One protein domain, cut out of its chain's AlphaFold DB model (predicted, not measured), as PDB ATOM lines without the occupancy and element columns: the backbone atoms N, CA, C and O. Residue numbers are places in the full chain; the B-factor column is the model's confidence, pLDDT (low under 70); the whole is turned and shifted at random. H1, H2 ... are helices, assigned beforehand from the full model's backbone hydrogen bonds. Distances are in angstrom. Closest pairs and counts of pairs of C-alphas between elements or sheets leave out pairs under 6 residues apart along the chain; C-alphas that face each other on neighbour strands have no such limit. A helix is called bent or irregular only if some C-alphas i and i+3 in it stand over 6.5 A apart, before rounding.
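AT A GLANCE: This is residues 44 to 216 of the 225 residues of the protein "CDP-alcohol phosphatidyltransferase family protein" of Cellulomonas sp. HD19AZ1 (UniProt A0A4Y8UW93). This is a flat V of helices: long H3 folds back, arm H3a with H1 and H2 making one side, arm H3b with H5 the other, H4 packing on H5. The printed part has 173 residues, five named helices in order H1 to H5, all helix, compact with radius of gyration of the C-alphas 18.1 A, spanning 59 by 48 by 20 A.

HOW THE PARTS SIT: Start at H1, residues 44 to 75, and H2, residues 79 to 103, a hairpin; their closest C-alphas, Arg 65 and Ala 89, are 5.1 A apart. H3, residues 108 to 162, assigned as one helix by its hydrogen bonds, is bent: C-alphas 132 and 135 are 9.4 A apart. H1, H2 and H3a, residues 108 to 132, form an up-and-down bundle, each running against the one before. H4, residues 171 to 188, touches H3a at a steep tilt of 45 degrees, closest C-alphas Val 129 and Pro 184, 5.3 A. H5, residues 192 to 215, touches H3b, residues 135 to 162, at a shallow tilt of 14 degrees, closest C-alphas Ala 154 and Leu 210, 4.3 A. Every O i to N i+4 pair is within hydrogen-bond range in H5; H1 has 21 of 28, H2 19 of 21, H3a 20 of 21, H3b 22 of 24, H4 11 of 14.

IN THESE COORDINATES: Find C-alpha 44 at (32.987, 231.126, 9.540), where H1 begins its 46.3 A; H5 ends at C-alpha 215, (0.275, 192.276, 8.105).

THE WHOLE: The printed part has no cut and no long link; 49 residues are under pLDDT 70, among them 44 to 60.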
ATOM      1  N   ASP A  44      32.815 232.575   9.476       54.94
ATOM      2  CA  ASP A  44      32.987 231.126   9.540       54.94
ATOM      3  C   ASP A  44      33.309 230.659  10.969       54.94
ATOM      4  O   ASP A  44      32.649 229.769  11.496       54.94
ATOM      5  N   ARG A  45      34.190 231.358  11.703       55.34
ATOM      6  CA  ARG A  45      34.413 231.099  13.140       55.34
ATOM      7  C   ARG A  45      33.142 231.287  13.967       55.34
ATOM      8  O   ARG A  45      32.889 230.479  14.858       55.34
ATOM      9  N   ARG A  46      32.317 232.299  13.664       49.34
ATOM     10  CA  ARG A  46      31.006 232.504  14.308       49.34
ATOM     11  C   ARG A  46      30.003 231.411  13.931       49.34
ATOM     12  O   ARG A  46      29.285 230.951  14.813       49.34
ATOM     13  N   ARG A  47      29.983 230.929  12.684       50.69
ATOM     14  CA  ARG A  47      29.156 229.779  12.259       50.69
ATOM     15  C   ARG A  47      29.595 228.471  12.917       50.69
ATOM     16  O   ARG A  47      28.748 227.726  13.395       50.69
ATOM     17  N   VAL A  48      30.897 228.213  13.021       52.75
ATOM     18  CA  VAL A  48      31.454 227.021  13.682       52.75
ATOM     19  C   VAL A  48      31.279 227.094  15.205       52.75
ATOM     20  O   VAL A  48      31.039 226.068  15.841       52.75
ATOM     21  N   ALA A  49      31.364 228.284  15.811       50.06
ATOM     22  CA  ALA A  49      31.064 228.505  17.227       50.06
ATOM     23  C   ALA A  49      29.567 228.341  17.527       50.06
ATOM     24  O   ALA A  49      29.226 227.607  18.446       50.06
ATOM     25  N   CYS A  50      28.679 228.918  16.713       47.59
ATOM     26  CA  CYS A  50      27.227 228.749  16.838       47.59
ATOM     27  C   CYS A  50      26.810 227.283  16.613       47.59
ATOM     28  O   CYS A  50      26.036 226.724  17.387       47.59
ATOM     29  N   GLY A  51      27.436 226.602  15.647       51.41
ATOM     30  CA  GLY A  51      27.289 225.160  15.450       51.41
ATOM     31  C   GLY A  51      27.867 224.313  16.590       51.41
ATOM     32  O   GLY A  51      27.411 223.195  16.800       51.41
ATOM     33  N   ARG A  52      28.853 224.812  17.352       51.47
ATOM     34  CA  ARG A  52      29.350 224.162  18.577       51.47
ATOM     35  C   ARG A  52      28.392 224.377  19.744       51.47
ATOM     36  O   ARG A  52      27.991 223.391  20.338       51.47
ATOM     37  N   VAL A  53      27.990 225.614  20.038       51.84
ATOM     38  CA  VAL A  53      27.075 225.946  21.149       51.84
ATOM     39  C   VAL A  53      25.716 225.258  20.977       51.84
ATOM     40  O   VAL A  53      25.188 224.719  21.943       51.84
ATOM     41  N   GLY A  54      25.204 225.155  19.745       54.53
ATOM     42  CA  GLY A  54      23.988 224.388  19.453       54.53
ATOM     43  C   GLY A  54      24.122 222.873  19.668       54.53
ATOM     44  O   GLY A  54      23.125 222.212  19.935       54.53
ATOM     45  N   ARG A  55      25.336 222.301  19.586       56.28
ATOM     46  CA  ARG A  55      25.578 220.858  19.799       56.28
ATOM     47  C   ARG A  55      25.594 220.456  21.269       56.28
ATOM     48  O   ARG A  55      25.166 219.357  21.579       56.28
ATOM     49  N   TRP A  56      26.043 221.336  22.162       61.97
ATOM     50  CA  TRP A  56      26.162 221.010  23.587       61.97
ATOM     51  C   TRP A  56      24.828 220.993  24.322       61.97
ATOM     52  O   TRP A  56      24.730 220.342  25.351       61.97
ATOM     53  N   LEU A  57      23.818 221.716  23.834       64.62
ATOM     54  CA  LEU A  57      22.570 221.882  24.575       64.62
ATOM     55  C   LEU A  57      21.756 220.576  24.673       64.62
ATOM     56  O   LEU A  57      21.383 220.226  25.788       64.62
ATOM     57  N   PRO A  58      21.542 219.804  23.586       63.78
ATOM     58  CA  PRO A  58      20.929 218.477  23.693       63.78
ATOM     59  C   PRO A  58      21.789 217.505  24.509       63.78
ATOM     60  O   PRO A  58      21.281 216.870  25.422       63.78
ATOM     61  N   ASP A  59      23.104 217.470  24.263       67.12
ATOM     62  CA  ASP A  59      24.022 216.580  24.988       67.12
ATOM     63  C   ASP A  59      24.038 216.876  26.506       67.12
ATOM     64  O   ASP A  59      24.113 215.959  27.324       67.12
ATOM     65  N   ALA A  60      23.927 218.149  26.901       67.50
ATOM     66  CA  ALA A  60      23.829 218.570  28.297       67.50
ATOM     67  C   ALA A  60      22.476 218.208  28.926       67.50
ATOM     68  O   ALA A  60      22.442 217.878  30.110       67.50
ATOM     69  N   LEU A  61      21.380 218.236  28.158       70.00
ATOM     70  CA  LEU A  61      20.063 217.792  28.625       70.00
ATOM     71  C   LEU A  61      20.041 216.276  28.858       70.00
ATOM     72  O   LEU A  61      19.606 215.846  29.925       70.00
ATOM     73  N   SER A  62      20.586 215.473  27.939       68.12
ATOM     74  CA  SER A  62      20.706 214.021  28.133       68.12
ATOM     75  C   SER A  62      21.646 213.683  29.304       68.12
ATOM     76  O   SER A  62      21.352 212.802  30.113       68.12
ATOM     77  N   ALA A  63      22.752 214.420  29.477       69.62
ATOM     78  CA  ALA A  63      23.637 214.258  30.635       69.62
ATOM     79  C   ALA A  63      22.946 214.640  31.958       69.62
ATOM     80  O   ALA A  63      23.060 213.914  32.948       69.62
ATOM     81  N   ALA A  64      22.189 215.742  31.974       71.12
ATOM     82  CA  ALA A  64      21.388 216.149  33.125       71.12
ATOM     83  C   ALA A  64      20.326 215.094  33.471       71.12
ATOM     84  O   ALA A  64      20.158 214.785  34.650       71.12
ATOM     85  N   ARG A  65      19.679 214.473  32.471       75.00
ATOM     86  CA  ARG A  65      18.758 213.340  32.671       75.00
ATOM     87  C   ARG A  65      19.454 212.176  33.367       75.00
ATOM     88  O   ARG A  65      18.911 211.644  34.329       75.00
ATOM     89  N   GLY A  66      20.662 211.817  32.933       71.81
ATOM     90  CA  GLY A  66      21.454 210.772  33.584       71.81
ATOM     91  C   GLY A  66      21.736 211.077  35.060       71.81
ATOM     92  O   GLY A  66      21.521 210.228  35.921       71.81
ATOM     93  N   VAL A  67      22.139 212.312  35.375       76.69
ATOM     94  CA  VAL A  67      22.374 212.750  36.763       76.69
ATOM     95  C   VAL A  67      21.084 212.724  37.588       76.69
ATOM     96  O   VAL A  67      21.089 212.229  38.714       76.69
ATOM     97  N   LEU A  68      19.969 213.202  37.031       75.88
ATOM     98  CA  LEU A  68      18.659 213.168  37.686       75.88
ATOM     99  C   LEU A  68      18.199 211.730  37.951       75.88
ATOM    100  O   LEU A  68      17.737 211.432  39.051       75.88
ATOM    101  N   ALA A  69      18.378 210.825  36.987       75.75
ATOM    102  CA  ALA A  69      18.024 209.417  37.132       75.75
ATOM    103  C   ALA A  69      18.846 208.722  38.232       75.75
ATOM    104  O   ALA A  69      18.292 207.936  38.998       75.75
ATOM    105  N   LEU A  70      20.135 209.059  38.374       78.06
ATOM    106  CA  LEU A  70      20.977 208.580  39.482       78.06
ATOM    107  C   LEU A  70      20.588 209.180  40.836       78.06
ATOM    108  O   LEU A  70      20.790 208.541  41.866       78.06
ATOM    109  N   ALA A  71      20.040 210.395  40.850       77.50
ATOM    110  CA  ALA A  71      19.590 211.043  42.073       77.50
ATOM    111  C   ALA A  71      18.259 210.468  42.590       77.50
ATOM    112  O   ALA A  71      18.037 210.472  43.799       77.50
ATOM    113  N   LEU A  72      17.394 209.934  41.716       78.94
ATOM    114  CA  LEU A  72      16.063 209.430  42.090       78.94
ATOM    115  C   LEU A  72      16.082 208.422  43.261       78.94
ATOM    116  O   LEU A  72      15.347 208.659  44.227       78.94
ATOM    117  N   PRO A  73      16.933 207.373  43.274       75.81
ATOM    118  CA  PRO A  73      17.007 206.430  44.393       75.81
ATOM    119  C   PRO A  73      17.354 207.061  45.744       75.81
ATOM    120  O   PRO A  73      16.892 206.585  46.776       75.81
ATOM    121  N   LEU A  74      18.122 208.155  45.751       79.06
ATOM    122  CA  LEU A  74      18.523 208.862  46.975       79.06
ATOM    123  C   LEU A  74      17.392 209.717  47.562       79.06
ATOM    124  O   LEU A  74      17.504 210.231  48.673       79.06
ATOM    125  N   THR A  75      16.310 209.903  46.808       81.19
ATOM    126  CA  THR A  75      15.199 210.794  47.168       81.19
ATOM    127  C   THR A  75      13.921 210.057  47.537       81.19
ATOM    128  O   THR A  75      12.910 210.702  47.799       81.19
ATOM    129  N   VAL A  76      13.965 208.722  47.617       76.00
ATOM    130  CA  VAL A  76      12.799 207.870  47.915       76.00
ATOM    131  C   VAL A  76      12.115 208.247  49.228       76.00
ATOM    132  O   VAL A  76      10.889 208.268  49.283       76.00
ATOM    133  N   ASP A  77      12.881 208.650  50.243       80.00
ATOM    134  CA  ASP A  77      12.335 209.059  51.545       80.00
ATOM    135  C   ASP A  77      11.704 210.467  51.530       80.00
ATOM    136  O   ASP A  77      11.134 210.918  52.524       80.00
ATOM    137  N   ARG A  78      11.801 211.196  50.409       85.00
ATOM    138  CA  ARG A  78      11.236 212.541  50.220       85.00
ATOM    139  C   ARG A  78      10.333 212.575  48.982       85.00
ATOM    140  O   ARG A  78      10.782 213.003  47.918       85.00
ATOM    141  N   PRO A  79       9.039 212.223  49.106       80.12
ATOM    142  CA  PRO A  79       8.147 212.041  47.957       80.12
ATOM    143  C   PRO A  79       8.010 213.297  47.089       80.12
ATOM    144  O   PRO A  79       8.016 213.200  45.867       80.12
ATOM    145  N   ALA A  80       7.959 214.490  47.696       82.50
ATOM    146  CA  ALA A  80       7.901 215.747  46.948       82.50
ATOM    147  C   ALA A  80       9.152 215.963  46.077       82.50
ATOM    148  O   ALA A  80       9.034 216.260  44.891       82.50
ATOM    149  N   LEU A  81      10.344 215.750  46.648       84.56
ATOM    150  CA  LEU A  81      11.622 215.876  45.943       84.56
ATOM    151  C   LEU A  81      11.729 214.842  44.815       84.56
ATOM    152  O   LEU A  81      12.116 215.184  43.701       84.56
ATOM    153  N   LEU A  82      11.328 213.600  45.092       83.38
ATOM    154  CA  LEU A  82      11.309 212.516  44.118       83.38
ATOM    155  C   LEU A  82      10.429 212.856  42.911       83.38
ATOM    156  O   LEU A  82      10.874 212.727  41.771       83.38
ATOM    157  N   VAL A  83       9.205 213.338  43.149       83.56
ATOM    158  CA  VAL A  83       8.277 213.722  42.075       83.56
ATOM    159  C   VAL A  83       8.847 214.884  41.267       83.56
ATOM    160  O   VAL A  83       8.812 214.843  40.039       83.56
ATOM    161  N   THR A  84       9.415 215.899  41.924       83.25
ATOM    162  CA  THR A  84      10.024 217.038  41.226       83.25
ATOM    163  C   THR A  84      11.178 216.603  40.323       83.25
ATOM    164  O   THR A  84      11.205 216.990  39.156       83.25
ATOM    165  N   LEU A  85      12.104 215.779  40.820       84.19
ATOM    166  CA  LEU A  85      13.240 215.299  40.025       84.19
ATOM    167  C   LEU A  85      12.793 214.382  38.883       84.19
ATOM    168  O   LEU A  85      13.321 214.487  37.778       84.19
ATOM    169  N   TYR A  86      11.797 213.528  39.125       85.50
ATOM    170  CA  TYR A  86      11.247 212.634  38.109       85.50
ATOM    171  C   TYR A  86      10.583 213.411  36.967       85.50
ATOM    172  O   TYR A  86      10.863 213.169  35.792       85.50
ATOM    173  N   LEU A  87       9.746 214.397  37.305       84.81
ATOM    174  CA  LEU A  87       9.105 215.264  36.318       84.81
ATOM    175  C   LEU A  87      10.126 216.120  35.567       84.81
ATOM    176  O   LEU A  87      10.004 216.278  34.354       84.81
ATOM    177  N   ALA A  88      11.151 216.632  36.253       82.12
ATOM    178  CA  ALA A  88      12.239 217.356  35.609       82.12
ATOM    179  C   ALA A  88      12.984 216.465  34.600       82.12
ATOM    180  O   ALA A  88      13.204 216.891  33.469       82.12
ATOM    181  N   ALA A  89      13.297 215.216  34.965       81.94
ATOM    182  CA  ALA A  89      13.946 214.260  34.069       81.94
ATOM    183  C   ALA A  89      13.085 213.964  32.827       81.94
ATOM    184  O   ALA A  89      13.578 214.054  31.701       81.94
ATOM    185  N   GLY A  90      11.787 213.701  33.007       77.38
ATOM    186  CA  GLY A  90      10.868 213.491  31.883       77.38
ATOM    187  C   GLY A  90      10.698 214.727  30.996       77.38
ATOM    188  O   GLY A  90      10.624 214.618  29.775       77.38
ATOM    189  N   LEU A  91      10.698 215.928  31.578       78.12
ATOM    190  CA  LEU A  91      10.630 217.162  30.799       78.12
ATOM    191  C   LEU A  91      11.907 217.380  29.975       78.12
ATOM    192  O   LEU A  91      11.821 217.812  28.827       78.12
ATOM    193  N   THR A  92      13.082 217.046  30.518       76.31
ATOM    194  CA  THR A  92      14.340 217.115  29.755       76.31
ATOM    195  C   THR A  92      14.379 216.141  28.569       76.31
ATOM    196  O   THR A  92      15.014 216.463  27.571       76.31
ATOM    197  N   ASP A  93      13.666 215.011  28.638       71.56
ATOM    198  CA  ASP A  93      13.442 214.052  27.532       71.56
ATOM    199  C   ASP A  93      12.457 214.540  26.470       71.56
ATOM    200  O   ASP A  93      12.682 214.461  25.266       71.56
ATOM    201  N   ALA A  94      11.362 215.160  26.895       67.50
ATOM    202  CA  ALA A  94      10.424 215.723  25.932       67.50
ATOM    203  C   ALA A  94      11.044 216.877  25.114       67.50
ATOM    204  O   ALA A  94      10.610 217.149  23.988       67.50
ATOM    205  N   LEU A  95      12.031 217.580  25.683       65.75
ATOM    206  CA  LEU A  95      12.616 218.791  25.109       65.75
ATOM    207  C   LEU A  95      13.856 218.548  24.243       65.75
ATOM    208  O   LEU A  95      14.053 219.294  23.279       65.75
ATOM    209  N   ASP A  96      14.678 217.541  24.525       65.88
ATOM    210  CA  ASP A  96      15.921 217.322  23.778       65.88
ATOM    211  C   ASP A  96      15.675 216.770  22.361       65.88
ATOM    212  O   ASP A  96      16.334 217.206  21.417       65.88
ATOM    213  N   GLY A  97      14.651 215.938  22.160       64.12
ATOM    214  CA  GLY A  97      14.279 215.390  20.855       64.12
ATOM    215  C   GLY A  97      13.891 216.462  19.819       64.12
ATOM    216  O   GLY A  97      14.442 216.489  18.712       64.12
ATOM    217  N   PRO A  98      12.944 217.377  20.114       62.25
ATOM    218  CA  PRO A  98      12.629 218.509  19.241       62.25
ATOM    219  C   PRO A  98      13.813 219.453  19.034       62.25
ATOM    220  O   PRO A  98      13.977 219.992  17.937       62.25
ATOM    221  N   LEU A  99      14.635 219.652  20.067       60.28
ATOM    222  CA  LEU A  99      15.763 220.573  20.031       60.28
ATOM    223  C   LEU A  99      16.913 220.031  19.169       60.28
ATOM    224  O   LEU A  99      17.421 220.754  18.315       60.28
ATOM    225  N   ALA A 100      17.239 218.743  19.282       60.69
ATOM    226  CA  ALA A 100      18.219 218.059  18.440       60.69
ATOM    227  C   ALA A 100      17.818 218.072  16.954       60.69
ATOM    228  O   ALA A 100      18.663 218.291  16.079       60.69
ATOM    229  N   ARG A 101      16.516 217.921  16.657       60.47
ATOM    230  CA  ARG A 101      15.975 218.033  15.288       60.47
ATOM    231  C   ARG A 101      16.061 219.456  14.736       60.47
ATOM    232  O   ARG A 101      16.381 219.628  13.564       60.47
ATOM    233  N   ARG A 102      15.792 220.472  15.564       59.06
ATOM    234  CA  ARG A 102      15.846 221.888  15.158       59.06
ATOM    235  C   ARG A 102      17.273 222.403  14.980       59.06
ATOM    236  O   ARG A 102      17.493 223.269  14.142       59.06
ATOM    237  N   LEU A 103      18.225 221.885  15.753       58.94
ATOM    238  CA  LEU A 103      19.619 222.335  15.721       58.94
ATOM    239  C   LEU A 103      20.482 221.548  14.719       58.94
ATOM    240  O   LEU A 103      21.593 221.975  14.412       58.94
ATOM    241  N   GLY A 104      19.984 220.429  14.173       56.25
ATOM    242  CA  GLY A 104      20.736 219.598  13.225       56.25
ATOM    243  C   GLY A 104      21.957 218.931  13.866       56.25
ATOM    244  O   GLY A 104      22.958 218.671  13.201       56.25
ATOM    245  N   THR A 105      21.900 218.702  15.177       55.69
ATOM    246  CA  THR A 105      23.035 218.286  16.013       55.69
ATOM    247  C   THR A 105      23.002 216.819  16.407       55.69
ATOM    248  O   THR A 105      23.801 216.402  17.241       55.69
ATOM    249  N   ALA A 106      22.127 216.029  15.780       58.94
ATOM    250  CA  ALA A 106      22.057 214.581  15.941       58.94
ATOM    251  C   ALA A 106      23.385 213.927  15.512       58.94
ATOM    252  O   ALA A 106      23.613 213.624  14.341       58.94
ATOM    253  N   GLY A 107      24.298 213.766  16.470       64.81
ATOM    254  CA  GLY A 107      25.596 213.129  16.288       64.81
ATOM    255  C   GLY A 107      25.630 211.721  16.894       64.81
ATOM    256  O   GLY A 107      24.900 211.446  17.846       64.81
ATOM    257  N   PRO A 108      26.532 210.830  16.435       66.38
ATOM    258  CA  PRO A 108      26.641 209.462  16.960       66.38
ATOM    259  C   PRO A 108      26.983 209.385  18.454       66.38
ATOM    260  O   PRO A 108      26.701 208.379  19.097       66.38
ATOM    261  N   ARG A 109      27.638 210.418  19.001       64.06
ATOM    262  CA  ARG A 109      27.997 210.494  20.426       64.06
ATOM    263  C   ARG A 109      26.791 210.857  21.291       64.06
ATOM    264  O   ARG A 109      26.511 210.117  22.226       64.06
ATOM    265  N   GLY A 110      26.058 211.912  20.930       64.25
ATOM    266  CA  GLY A 110      24.828 212.316  21.618       64.25
ATOM    267  C   GLY A 110      23.795 211.192  21.640       64.25
ATOM    268  O   GLY A 110      23.303 210.847  22.703       64.25
ATOM    269  N   ALA A 111      23.601 210.493  20.515       67.00
ATOM    270  CA  ALA A 111      22.686 209.347  20.440       67.00
ATOM    271  C   ALA A 111      23.030 208.197  21.412       67.00
ATOM    272  O   ALA A 111      22.142 207.490  21.877       67.00
ATOM    273  N   ARG A 112      24.317 207.986  21.730       71.31
ATOM    274  CA  ARG A 112      24.733 206.977  22.722       71.31
ATOM    275  C   ARG A 112      24.472 207.440  24.153       71.31
ATOM    276  O   ARG A 112      24.093 206.619  24.980       71.31
ATOM    277  N   ILE A 113      24.704 208.722  24.440       67.44
ATOM    278  CA  ILE A 113      24.464 209.317  25.764       67.44
ATOM    279  C   ILE A 113      22.963 209.343  26.057       67.44
ATOM    280  O   ILE A 113      22.559 208.935  27.138       67.44
ATOM    281  N   ASP A 114      22.159 209.744  25.076       69.00
ATOM    282  CA  ASP A 114      20.697 209.753  25.135       69.00
ATOM    283  C   ASP A 114      20.142 208.352  25.419       69.00
ATOM    284  O   ASP A 114      19.494 208.127  26.436       69.00
ATOM    285  N   SER A 115      20.565 207.354  24.633       71.81
ATOM    286  CA  SER A 115      20.164 205.964  24.866       71.81
ATOM    287  C   SER A 115      20.584 205.433  26.245       71.81
ATOM    288  O   SER A 115      19.840 204.664  26.851       71.81
ATOM    289  N   ALA A 116      21.758 205.818  26.758       71.50
ATOM    290  CA  ALA A 116      22.183 205.432  28.103       71.50
ATOM    291  C   ALA A 116      21.339 206.115  29.190       71.50
ATOM    292  O   ALA A 116      20.976 205.470  30.176       71.50
ATOM    293  N   ALA A 117      21.005 207.395  29.009       74.38
ATOM    294  CA  ALA A 117      20.156 208.149  29.924       74.38
ATOM    295  C   ALA A 117      18.719 207.601  29.948       74.38
ATOM    296  O   ALA A 117      18.147 207.471  31.030       74.38
ATOM    297  N   ASP A 118      18.176 207.199  28.799       78.00
ATOM    298  CA  ASP A 118      16.856 206.568  28.685       78.00
ATOM    299  C   ASP A 118      16.791 205.238  29.425       78.00
ATOM    300  O   ASP A 118      15.867 204.993  30.203       78.00
ATOM    301  N   VAL A 119      17.795 204.378  29.222       78.50
ATOM    302  CA  VAL A 119      17.888 203.098  29.934       78.50
ATOM    303  C   VAL A 119      17.983 203.340  31.436       78.50
ATOM    304  O   VAL A 119      17.307 202.664  32.208       78.50
ATOM    305  N   LEU A 120      18.782 204.318  31.861       80.44
ATOM    306  CA  LEU A 120      18.952 204.635  33.273       80.44
ATOM    307  C   LEU A 120      17.661 205.160  33.906       80.44
ATOM    308  O   LEU A 120      17.295 204.717  34.994       80.44
ATOM    309  N   LEU A 121      16.942 206.047  33.214       81.88
ATOM    310  CA  LEU A 121      15.642 206.546  33.653       81.88
ATOM    311  C   LEU A 121      14.610 205.414  33.725       81.88
ATOM    312  O   LEU A 121      13.886 205.312  34.714       81.88
ATOM    313  N   PHE A 122      14.573 204.532  32.724       83.50
ATOM    314  CA  PHE A 122      13.678 203.378  32.709       83.50
ATOM    315  C   PHE A 122      13.962 202.412  33.869       83.50
ATOM    316  O   PHE A 122      13.034 201.981  34.560       83.50
ATOM    317  N   VAL A 123      15.235 202.101  34.131       84.88
ATOM    318  CA  VAL A 123      15.649 201.259  35.264       84.88
ATOM    319  C   VAL A 123      15.291 201.920  36.594       84.88
ATOM    320  O   VAL A 123      14.712 201.257  37.454       84.88
ATOM    321  N   ALA A 124      15.559 203.219  36.756       83.44
ATOM    322  CA  ALA A 124      15.214 203.958  37.970       83.44
ATOM    323  C   ALA A 124      13.694 203.985  38.214       83.44
ATOM    324  O   ALA A 124      13.245 203.712  39.326       83.44
ATOM    325  N   ALA A 125      12.895 204.242  37.174       85.31
ATOM    326  CA  ALA A 125      11.434 204.226  37.241       85.31
ATOM    327  C   ALA A 125      10.885 202.833  37.596       85.31
ATOM    328  O   ALA A 125      10.012 202.708  38.455       85.31
ATOM    329  N   THR A 126      11.431 201.780  36.981       87.06
ATOM    330  CA  THR A 126      11.039 200.385  37.247       87.06
ATOM    331  C   THR A 126      11.375 199.982  38.679       87.06
ATOM    332  O   THR A 126      10.538 199.415  39.382       87.06
ATOM    333  N   TRP A 127      12.584 200.314  39.137       87.38
ATOM    334  CA  TRP A 127      13.014 200.070  40.509       87.38
ATOM    335  C   TRP A 127      12.139 200.819  41.517       87.38
ATOM    336  O   TRP A 127      11.752 200.246  42.533       87.38
ATOM    337  N   LEU A 128      11.763 202.066  41.221       86.38
ATOM    338  CA  LEU A 128      10.878 202.850  42.073       86.38
ATOM    339  C   LEU A 128       9.491 202.205  42.199       86.38
ATOM    340  O   LEU A 128       8.999 202.042  43.312       86.38
ATOM    341  N   VAL A 129       8.885 201.775  41.088       87.44
ATOM    342  CA  VAL A 129       7.606 201.041  41.115       87.44
ATOM    343  C   VAL A 129       7.737 199.762  41.942       87.44
ATOM    344  O   VAL A 129       6.892 199.505  42.797       87.44
ATOM    345  N   ALA A 130       8.814 198.995  41.749       88.75
ATOM    346  CA  ALA A 130       9.079 197.786  42.524       88.75
ATOM    347  C   ALA A 130       9.178 198.081  44.028       88.75
ATOM    348  O   ALA A 130       8.577 197.394  44.853       88.75
ATOM    349  N   ARG A 131       9.899 199.146  44.388       88.44
ATOM    350  CA  ARG A 131      10.129 199.542  45.777       88.44
ATOM    351  C   ARG A 131       8.866 200.058  46.469       88.44
ATOM    352  O   ARG A 131       8.739 199.847  47.677       88.44
ATOM    353  N   LEU A 132       7.984 200.736  45.732       87.62
ATOM    354  CA  LEU A 132       6.731 201.302  46.243       87.62
ATOM    355  C   LEU A 132       5.626 200.248  46.392       87.62
ATOM    356  O   LEU A 132       4.852 200.324  47.340       87.62
ATOM    357  N   LEU A 133       5.550 199.267  45.485       87.81
ATOM    358  CA  LEU A 133       4.523 198.216  45.520       87.81
ATOM    359  C   LEU A 133       4.932 196.974  46.330       87.81
ATOM    360  O   LEU A 133       4.060 196.181  46.688       87.81
ATOM    361  N   GLY A 134       6.226 196.769  46.594       89.62
ATOM    362  CA  GLY A 134       6.720 195.576  47.285       89.62
ATOM    363  C   GLY A 134       6.352 194.293  46.534       89.62
ATOM    364  O   GLY A 134       6.511 194.217  45.316       89.62
ATOM    365  N   ASP A 135       5.809 193.298  47.234       88.81
ATOM    366  CA  ASP A 135       5.459 191.993  46.647       88.81
ATOM    367  C   ASP A 135       4.395 192.090  45.541       88.81
ATOM    368  O   ASP A 135       4.435 191.342  44.560       88.81
ATOM    369  N   ALA A 136       3.482 193.064  45.632       86.19
ATOM    370  CA  ALA A 136       2.472 193.303  44.599       86.19
ATOM    371  C   ALA A 136       3.094 193.733  43.256       86.19
ATOM    372  O   ALA A 136       2.471 193.586  42.203       86.19
ATOM    373  N   ALA A 137       4.339 194.226  43.268       90.94
ATOM    374  CA  ALA A 137       5.050 194.601  42.056       90.94
ATOM    375  C   ALA A 137       5.349 193.397  41.162       90.94
ATOM    376  O   ALA A 137       5.416 193.562  39.950       90.94
ATOM    377  N   VAL A 138       5.515 192.192  41.719       91.50
ATOM    378  CA  VAL A 138       5.961 191.012  40.959       91.50
ATOM    379  C   VAL A 138       5.022 190.722  39.791       91.50
ATOM    380  O   VAL A 138       5.473 190.533  38.662       91.50
ATOM    381  N   GLN A 139       3.711 190.749  40.036       92.75
ATOM    382  CA  GLN A 139       2.708 190.491  39.001       92.75
ATOM    383  C   GLN A 139       2.689 191.597  37.940       92.75
ATOM    384  O   GLN A 139       2.620 191.312  36.744       92.75
ATOM    385  N   LEU A 140       2.794 192.858  38.367       92.00
ATOM    386  CA  LEU A 140       2.809 194.005  37.463       92.00
ATOM    387  C   LEU A 140       4.078 194.024  36.595       92.00
ATOM    388  O   LEU A 140       4.005 194.277  35.394       92.00
ATOM    389  N   LEU A 141       5.235 193.715  37.180       91.62
ATOM    390  CA  LEU A 141       6.512 193.621  36.476       91.62
ATOM    391  C   LEU A 141       6.541 192.424  35.526       91.62
ATOM    392  O   LEU A 141       7.066 192.548  34.424       91.62
ATOM    393  N   ALA A 142       5.932 191.294  35.899       92.44
ATOM    394  CA  ALA A 142       5.751 190.164  34.993       92.44
ATOM    395  C   ALA A 142       4.870 190.546  33.791       92.44
ATOM    396  O   ALA A 142       5.212 190.228  32.650       92.44
ATOM    397  N   ALA A 143       3.781 191.289  34.016       92.62
ATOM    398  CA  ALA A 143       2.948 191.814  32.936       92.62
ATOM    399  C   ALA A 143       3.733 192.785  32.037       92.62
ATOM    400  O   ALA A 143       3.731 192.630  30.816       92.62
ATOM    401  N   ALA A 144       4.471 193.732  32.623       90.31
ATOM    402  CA  ALA A 144       5.327 194.661  31.887       90.31
ATOM    403  C   ALA A 144       6.416 193.934  31.075       90.31
ATOM    404  O   ALA A 144       6.667 194.290  29.922       90.31
ATOM    405  N   ALA A 145       7.016 192.876  31.629       90.75
ATOM    406  CA  ALA A 145       7.962 192.020  30.918       90.75
ATOM    407  C   ALA A 145       7.297 191.312  29.727       90.75
ATOM    408  O   ALA A 145       7.867 191.284  28.638       90.75
ATOM    409  N   GLY A 146       6.067 190.815  29.892       93.25
ATOM    410  CA  GLY A 146       5.267 190.269  28.794       93.25
ATOM    411  C   GLY A 146       5.046 191.283  27.667       93.25
ATOM    412  O   GLY A 146       5.284 190.974  26.499       93.25
ATOM    413  N   VAL A 147       4.686 192.525  28.007       91.94
ATOM    414  CA  VAL A 147       4.555 193.623  27.031       91.94
ATOM    415  C   VAL A 147       5.882 193.894  26.313       91.94
ATOM    416  O   VAL A 147       5.906 194.027  25.088       91.94
ATOM    417  N   ALA A 148       6.999 193.929  27.045       87.75
ATOM    418  CA  ALA A 148       8.324 194.126  26.465       87.75
ATOM    419  C   ALA A 148       8.689 193.011  25.468       87.75
ATOM    420  O   ALA A 148       9.174 193.307  24.375       87.75
ATOM    421  N   VAL A 149       8.390 191.747  25.789       91.25
ATOM    422  CA  VAL A 149       8.591 190.605  24.879       91.25
ATOM    423  C   VAL A 149       7.784 190.775  23.592       91.25
ATOM    424  O   VAL A 149       8.329 190.574  22.505       91.25
ATOM    425  N   ILE A 150       6.519 191.200  23.682       89.94
ATOM    426  CA  ILE A 150       5.680 191.460  22.500       89.94
ATOM    427  C   ILE A 150       6.295 192.568  21.635       89.94
ATOM    428  O   ILE A 150       6.390 192.404  20.418       89.94
ATOM    429  N   LYS A 151       6.781 193.663  22.236       86.25
ATOM    430  CA  LYS A 151       7.454 194.740  21.487       86.25
ATOM    431  C   LYS A 151       8.733 194.265  20.803       86.25
ATOM    432  O   LYS A 151       8.959 194.592  19.639       86.25
ATOM    433  N   VAL A 152       9.553 193.466  21.487       85.56
ATOM    434  CA  VAL A 152      10.762 192.872  20.897       85.56
ATOM    435  C   VAL A 152      10.395 191.957  19.728       85.56
ATOM    436  O   VAL A 152      11.022 192.038  18.672       85.56
ATOM    437  N   ALA A 153       9.351 191.136  19.871       86.88
ATOM    438  CA  ALA A 153       8.849 190.291  18.792       86.88
ATOM    439  C   ALA A 153       8.354 191.122  17.599       86.88
ATOM    440  O   ALA A 153       8.692 190.798  16.460       86.88
ATOM    441  N   ALA A 154       7.624 192.215  17.848       85.81
ATOM    442  CA  ALA A 154       7.177 193.133  16.806       85.81
ATOM    443  C   ALA A 154       8.374 193.674  16.020       85.81
ATOM    444  O   ALA A 154       8.461 193.444  14.817       85.81
ATOM    445  N   VAL A 155       9.354 194.271  16.707       82.56
ATOM    446  CA  VAL A 155      10.586 194.783  16.084       82.56
ATOM    447  C   VAL A 155      11.329 193.690  15.310       82.56
ATOM    448  O   VAL A 155      11.759 193.926  14.181       82.56
ATOM    449  N   ALA A 156      11.457 192.480  15.864       84.88
ATOM    450  CA  ALA A 156      12.122 191.365  15.195       84.88
ATOM    451  C   ALA A 156      11.414 190.954  13.891       84.88
ATOM    452  O   ALA A 156      12.082 190.689  12.887       84.88
ATOM    453  N   VAL A 157      10.076 190.934  13.877       83.69
ATOM    454  CA  VAL A 157       9.278 190.684  12.666       83.69
ATOM    455  C   VAL A 157       9.530 191.773  11.623       83.69
ATOM    456  O   VAL A 157       9.802 191.445  10.465       83.69
ATOM    457  N   GLY A 158       9.531 193.048  12.017       79.81
ATOM    458  CA  GLY A 158       9.841 194.160  11.115       79.81
ATOM    459  C   GLY A 158      11.239 194.084  10.521       79.81
ATOM    460  O   GLY A 158      11.402 194.213   9.307       79.81
ATOM    461  N   VAL A 159      12.251 193.809  11.348       80.44
ATOM    462  CA  VAL A 159      13.644 193.678  10.897       80.44
ATOM    463  C   VAL A 159      13.800 192.505   9.932       80.44
ATOM    464  O   VAL A 159      14.420 192.664   8.882       80.44
ATOM    465  N   ARG A 160      13.206 191.341  10.231       80.75
ATOM    466  CA  ARG A 160      13.259 190.171   9.337       80.75
ATOM    467  C   ARG A 160      12.586 190.442   7.994       80.75
ATOM    468  O   ARG A 160      13.103 190.018   6.964       80.75
ATOM    469  N   ARG A 161      11.455 191.150   7.999       76.12
ATOM    470  CA  ARG A 161      10.643 191.381   6.798       76.12
ATOM    471  C   ARG A 161      11.167 192.512   5.919       76.12
ATOM    472  O   ARG A 161      11.147 192.392   4.700       76.12
ATOM    473  N   PHE A 162      11.644 193.598   6.521       73.56
ATOM    474  CA  PHE A 162      12.003 194.823   5.800       73.56
ATOM    475  C   PHE A 162      13.511 195.111   5.787       73.56
ATOM    476  O   PHE A 162      13.934 196.091   5.176       73.56
ATOM    477  N   ARG A 163      14.329 194.277   6.455       67.62
ATOM    478  CA  ARG A 163      15.795 194.426   6.617       67.62
ATOM    479  C   ARG A 163      16.244 195.810   7.105       67.62
ATOM    480  O   ARG A 163      17.405 196.184   6.954       67.62
ATOM    481  N   ARG A 164      15.330 196.579   7.694       55.34
ATOM    482  CA  ARG A 164      15.558 197.900   8.276       55.34
ATOM    483  C   ARG A 164      14.710 198.026   9.528       55.34
ATOM    484  O   ARG A 164      13.565 197.575   9.553       55.34
ATOM    485  N   VAL A 165      15.268 198.668  10.548       53.19
ATOM    486  CA  VAL A 165      14.484 199.144  11.686       53.19
ATOM    487  C   VAL A 165      13.664 200.320  11.165       53.19
ATOM    488  O   VAL A 165      14.221 201.371  10.861       53.19
ATOM    489  N   VAL A 166      12.360 200.122  10.981       54.72
ATOM    490  CA  VAL A 166      11.433 201.216  10.678       54.72
ATOM    491  C   VAL A 166      10.833 201.638  12.015       54.72
ATOM    492  O   VAL A 166       9.967 200.918  12.516       54.72
ATOM    493  N   PRO A 167      11.304 202.734  12.643       51.62
ATOM    494  CA  PRO A 167      10.702 203.228  13.873       51.62
ATOM    495  C   PRO A 167       9.277 203.685  13.559       51.62
ATOM    496  O   PRO A 167       9.046 204.773  13.035       51.62
ATOM    497  N   ARG A 168       8.301 202.817  13.830       54.50
ATOM    498  CA  ARG A 168       6.886 203.145  13.688       54.50
ATOM    499  C   ARG A 168       6.444 203.873  14.947       54.50
ATOM    500  O   ARG A 168       6.089 203.273  15.956       54.50
ATOM    501  N   HIS A 169       6.475 205.197  14.880       54.50
ATOM    502  CA  HIS A 169       5.885 206.060  15.897       54.50
ATOM    503  C   HIS A 169       4.358 206.096  15.736       54.50
ATOM    504  O   HIS A 169       3.798 207.140  15.400       54.50
ATOM    505  N   THR A 170       3.683 204.960  15.949       67.69
ATOM    506  CA  THR A 170       2.214 204.921  15.970       67.69
ATOM    507  C   THR A 170       1.689 205.773  17.125       67.69
ATOM    508  O   THR A 170       2.347 205.913  18.165       67.69
ATOM    509  N   ALA A 171       0.500 206.360  16.956       69.06
ATOM    510  CA  ALA A 171      -0.156 207.110  18.026       69.06
ATOM    511  C   ALA A 171      -0.303 206.240  19.289       69.06
ATOM    512  O   ALA A 171       0.006 206.701  20.387       69.06
ATOM    513  N   ALA A 172      -0.633 204.954  19.113       72.12
ATOM    514  CA  ALA A 172      -0.718 203.963  20.185       72.12
ATOM    515  C   ALA A 172       0.575 203.853  21.013       72.12
ATOM    516  O   ALA A 172       0.517 203.875  22.239       72.12
ATOM    517  N   ASN A 173       1.752 203.812  20.376       78.44
ATOM    518  CA  ASN A 173       3.020 203.689  21.101       78.44
ATOM    519  C   ASN A 173       3.387 204.972  21.867       78.44
ATOM    520  O   ASN A 173       4.022 204.903  22.918       78.44
ATOM    521  N   ARG A 174       2.964 206.149  21.376       80.25
ATOM    522  CA  ARG A 174       3.120 207.416  22.117       80.25
ATOM    523  C   ARG A 174       2.235 207.450  23.357       80.25
ATOM    524  O   ARG A 174       2.715 207.825  24.422       80.25
ATOM    525  N   VAL A 175       0.972 207.036  23.225       82.69
ATOM    526  CA  VAL A 175       0.052 206.940  24.369       82.69
ATOM    527  C   VAL A 175       0.564 205.918  25.381       82.69
ATOM    528  O   VAL A 175       0.605 206.220  26.568       82.69
ATOM    529  N   ALA A 176       1.027 204.752  24.928       85.12
ATOM    530  CA  ALA A 176       1.621 203.740  25.797       85.12
ATOM    531  C   ALA A 176       2.874 204.250  26.521       85.12
ATOM    532  O   ALA A 176       2.999 204.043  27.723       85.12
ATOM    533  N   GLY A 177       3.774 204.955  25.828       82.75
ATOM    534  CA  GLY A 177       4.949 205.569  26.451       82.75
ATOM    535  C   GLY A 177       4.575 206.579  27.537       82.75
ATOM    536  O   GLY A 177       5.107 206.516  28.643       82.75
ATOM    537  N   LEU A 178       3.597 207.450  27.263       84.81
ATOM    538  CA  LEU A 178       3.089 208.407  28.250       84.81
ATOM    539  C   LEU A 178       2.418 207.705  29.441       84.81
ATOM    540  O   LEU A 178       2.632 208.103  30.582       84.81
ATOM    541  N   ALA A 179       1.641 206.650  29.192       86.75
ATOM    542  CA  ALA A 179       1.007 205.857  30.241       86.75
ATOM    543  C   ALA A 179       2.047 205.158  31.133       86.75
ATOM    544  O   ALA A 179       1.932 205.176  32.351       86.75
ATOM    545  N   VAL A 180       3.100 204.580  30.550       87.31
ATOM    546  CA  VAL A 180       4.191 203.965  31.325       87.31
ATOM    547  C   VAL A 180       4.948 205.022  32.132       87.31
ATOM    548  O   VAL A 180       5.286 204.776  33.288       87.31
ATOM    549  N   PHE A 181       5.144 206.225  31.582       87.62
ATOM    550  CA  PHE A 181       5.780 207.332  32.297       87.62
ATOM    551  C   PHE A 181       4.992 207.781  33.542       87.62
ATOM    552  O   PHE A 181       5.596 208.242  34.510       87.62
ATOM    553  N   THR A 182       3.666 207.623  33.587       88.81
ATOM    554  CA  THR A 182       2.881 207.957  34.790       88.81
ATOM    555  C   THR A 182       2.910 206.864  35.862       88.81
ATOM    556  O   THR A 182       2.532 207.135  37.003       88.81
ATOM    557  N   ALA A 183       3.404 205.657  35.559       89.62
ATOM    558  CA  ALA A 183       3.369 204.521  36.482       89.62
ATOM    559  C   ALA A 183       4.057 204.787  37.839       89.62
ATOM    560  O   ALA A 183       3.440 204.499  38.866       89.62
ATOM    561  N   PRO A 184       5.258 205.395  37.926       89.00
ATOM    562  CA  PRO A 184       5.869 205.672  39.227       89.00
ATOM    563  C   PRO A 184       5.068 206.670  40.079       89.00
ATOM    564  O   PRO A 184       5.030 206.547  41.301       89.00
ATOM    565  N   LEU A 185       4.376 207.623  39.445       90.00
ATOM    566  CA  LEU A 185       3.515 208.590  40.138       90.00
ATOM    567  C   LEU A 185       2.245 207.922  40.681       90.00
ATOM    568  O   LEU A 185       1.841 208.183  41.811       90.00
ATOM    569  N   LEU A 186       1.643 207.023  39.898       90.81
ATOM    570  CA  LEU A 186       0.479 206.237  40.317       90.81
ATOM    571  C   LEU A 186       0.827 205.259  41.446       90.81
ATOM    572  O   LEU A 186       0.035 205.087  42.372       90.81
ATOM    573  N   ALA A 187       2.018 204.658  41.392       89.25
ATOM    574  CA  ALA A 187       2.552 203.821  42.462       89.25
ATOM    575  C   ALA A 187       2.707 204.615  43.765       89.25
ATOM    576  O   ALA A 187       2.287 204.143  44.818       89.25
ATOM    577  N   LEU A 188       3.233 205.842  43.690       88.31
ATOM    578  CA  LEU A 188       3.375 206.719  44.854       88.31
ATOM    579  C   LEU A 188       2.017 207.147  45.435       88.31
ATOM    580  O   LEU A 188       1.875 207.250  46.649       88.31
ATOM    581  N   ALA A 189       1.015 207.355  44.578       88.31
ATOM    582  CA  ALA A 189      -0.357 207.656  44.985       88.31
ATOM    583  C   ALA A 189      -1.122 206.434  45.539       88.31
ATOM    584  O   ALA A 189      -2.255 206.579  45.997       88.31
ATOM    585  N   GLY A 190      -0.544 205.226  45.476       88.38
ATOM    586  CA  GLY A 190      -1.192 203.984  45.905       88.38
ATOM    587  C   GLY A 190      -2.307 203.498  44.971       88.38
ATOM    588  O   GLY A 190      -3.108 202.644  45.350       88.38
ATOM    589  N   TRP A 191      -2.393 204.017  43.743       90.69
ATOM    590  CA  TRP A 191      -3.465 203.704  42.790       90.69
ATOM    591  C   TRP A 191      -3.141 202.452  41.971       90.69
ATOM    592  O   TRP A 191      -2.942 202.499  40.755       90.69
ATOM    593  N   THR A 192      -3.105 201.300  42.637       88.38
ATOM    594  CA  THR A 192      -2.724 200.015  42.027       88.38
ATOM    595  C   THR A 192      -3.624 199.601  40.860       88.38
ATOM    596  O   THR A 192      -3.127 199.090  39.859       88.38
ATOM    597  N   GLY A 193      -4.929 199.888  40.918       90.62
ATOM    598  CA  GLY A 193      -5.849 199.640  39.800       90.62
ATOM    599  C   GLY A 193      -5.477 200.417  38.530       90.62
ATOM    600  O   GLY A 193      -5.528 199.870  37.430       90.62
ATOM    601  N   ALA A 194      -5.014 201.662  38.672       92.44
ATOM    602  CA  ALA A 194      -4.582 202.477  37.538       92.44
ATOM    603  C   ALA A 194      -3.299 201.932  36.886       92.44
ATOM    604  O   ALA A 194      -3.137 202.043  35.672       92.44
ATOM    605  N   LEU A 195      -2.415 201.285  37.655       92.12
ATOM    606  CA  LEU A 195      -1.213 200.633  37.121       92.12
ATOM    607  C   LEU A 195      -1.550 199.458  36.200       92.12
ATOM    608  O   LEU A 195      -0.907 199.278  35.166       92.12
ATOM    609  N   TRP A 196      -2.594 198.695  36.523       93.50
ATOM    610  CA  TRP A 196      -3.087 197.639  35.640       93.50
ATOM    611  C   TRP A 196      -3.697 198.201  34.353       93.50
ATOM    612  O   TRP A 196      -3.473 197.635  33.282       93.50
ATOM    613  N   CYS A 197      -4.374 199.352  34.415       93.75
ATOM    614  CA  CYS A 197      -4.815 200.063  33.212       93.75
ATOM    615  C   CYS A 197      -3.627 200.501  32.344       93.75
ATOM    616  O   CYS A 197      -3.664 200.323  31.128       93.75
ATOM    617  N   VAL A 198      -2.551 201.017  32.951       93.00
ATOM    618  CA  VAL A 198      -1.310 201.355  32.234       93.00
ATOM    619  C   VAL A 198      -0.722 200.123  31.545       93.00
ATOM    620  O   VAL A 198      -0.415 200.180  30.353       93.00
ATOM    621  N   ALA A 199      -0.614 198.996  32.255       92.62
ATOM    622  CA  ALA A 199      -0.114 197.745  31.687       92.62
ATOM    623  C   ALA A 199      -0.992 197.248  30.524       92.62
ATOM    624  O   ALA A 199      -0.466 196.823  29.496       92.62
ATOM    625  N   ALA A 200      -2.318 197.357  30.644       92.75
ATOM    626  CA  ALA A 200      -3.259 196.983  29.592       92.75
ATOM    627  C   ALA A 200      -3.129 197.875  28.348       92.75
ATOM    628  O   ALA A 200      -3.062 197.355  27.235       92.75
ATOM    629  N   VAL A 201      -3.029 199.200  28.515       92.31
ATOM    630  CA  VAL A 201      -2.806 200.146  27.406       92.31
ATOM    631  C   VAL A 201      -1.477 199.860  26.709       92.31
ATOM    632  O   VAL A 201      -1.422 199.803  25.480       92.31
ATOM    633  N   ALA A 202      -0.411 199.626  27.479       90.94
ATOM    634  CA  ALA A 202       0.896 199.285  26.933       90.94
ATOM    635  C   ALA A 202       0.870 197.945  26.177       90.94
ATOM    636  O   ALA A 202       1.425 197.842  25.082       90.94
ATOM    637  N   GLY A 203       0.179 196.939  26.719       90.62
ATOM    638  CA  GLY A 203      -0.020 195.646  26.070       90.62
ATOM    639  C   GLY A 203      -0.825 195.748  24.779       90.62
ATOM    640  O   GLY A 203      -0.407 195.204  23.761       90.62
ATOM    641  N   ALA A 204      -1.928 196.498  24.784       90.25
ATOM    642  CA  ALA A 204      -2.742 196.734  23.596       90.25
ATOM    643  C   ALA A 204      -1.932 197.414  22.483       90.25
ATOM    644  O   ALA A 204      -1.958 196.958  21.342       90.25
ATOM    645  N   ALA A 205      -1.145 198.442  22.819       88.69
ATOM    646  CA  ALA A 205      -0.261 199.105  21.861       88.69
ATOM    647  C   ALA A 205       0.828 198.167  21.310       88.69
ATOM    648  O   ALA A 205       1.134 198.214  20.120       88.69
ATOM    649  N   ALA A 206       1.399 197.293  22.146       87.56
ATOM    650  CA  ALA A 206       2.402 196.320  21.712       87.56
ATOM    651  C   ALA A 206       1.814 195.263  20.762       87.56
ATOM    652  O   ALA A 206       2.445 194.903  19.765       87.56
ATOM    653  N   VAL A 207       0.602 194.779  21.048       88.56
ATOM    654  CA  VAL A 207      -0.117 193.841  20.175       88.56
ATOM    655  C   VAL A 207      -0.481 194.505  18.853       88.56
ATOM    656  O   VAL A 207      -0.246 193.907  17.804       88.56
ATOM    657  N   ASP A 208      -1.001 195.734  18.882       86.50
ATOM    658  CA  ASP A 208      -1.299 196.501  17.670       86.50
ATOM    659  C   ASP A 208      -0.048 196.646  16.794       86.50
ATOM    660  O   ASP A 208      -0.056 196.282  15.617       86.50
ATOM    661  N   GLU A 209       1.082 197.036  17.391       84.81
ATOM    662  CA  GLU A 209       2.355 197.139  16.681       84.81
ATOM    663  C   GLU A 209       2.773 195.798  16.043       84.81
ATOM    664  O   GLU A 209       3.153 195.763  14.868       84.81
ATOM    665  N   LEU A 210       2.644 194.677  16.759       84.25
ATOM    666  CA  LEU A 210       2.935 193.338  16.230       84.25
ATOM    667  C   LEU A 210       2.000 192.944  15.071       84.25
ATOM    668  O   LEU A 210       2.448 192.394  14.057       84.25
ATOM    669  N   VAL A 211       0.704 193.234  15.183       84.88
ATOM    670  CA  VAL A 211      -0.294 192.950  14.139       84.88
ATOM    671  C   VAL A 211      -0.011 193.780  12.888       84.88
ATOM    672  O   VAL A 211       0.013 193.252  11.774       84.88
ATOM    673  N   VAL A 212       0.279 195.069  13.050       82.44
ATOM    674  CA  VAL A 212       0.605 195.961  11.935       82.44
ATOM    675  C   VAL A 212       1.920 195.543  11.264       82.44
ATOM    676  O   VAL A 212       2.028 195.584  10.036       82.44
ATOM    677  N   GLN A 213       2.926 195.093  12.019       81.19
ATOM    678  CA  GLN A 213       4.184 194.602  11.442       81.19
ATOM    679  C   GLN A 213       4.040 193.246  10.737       81.19
ATOM    680  O   GLN A 213       4.646 193.042   9.684       81.19
ATOM    681  N   SER A 214       3.202 192.345  11.250       80.12
ATOM    682  CA  SER A 214       2.953 191.041  10.618       80.12
ATOM    683  C   SER A 214       2.121 191.140   9.333       80.12
ATOM    684  O   SER A 214       2.372 190.391   8.385       80.12
ATOM    685  N   ARG A 215       1.176 192.089   9.259       80.06
ATOM    686  CA  ARG A 215       0.275 192.276   8.105       80.06
ATOM    687  C   ARG A 215       0.781 193.251   7.040       80.06
ATOM    688  O   ARG A 215       0.239 193.271   5.937       80.06
ATOM    689  N   ALA A 216       1.789 194.074   7.330       69.88
ATOM    690  CA  ALA A 216       2.273 195.069   6.375       69.88
ATOM    691  C   ALA A 216       2.912 194.415   5.130       69.88
ATOM    692  O   ALA A 216       3.932 193.733   5.222       69.88
TER     693      ALA A 216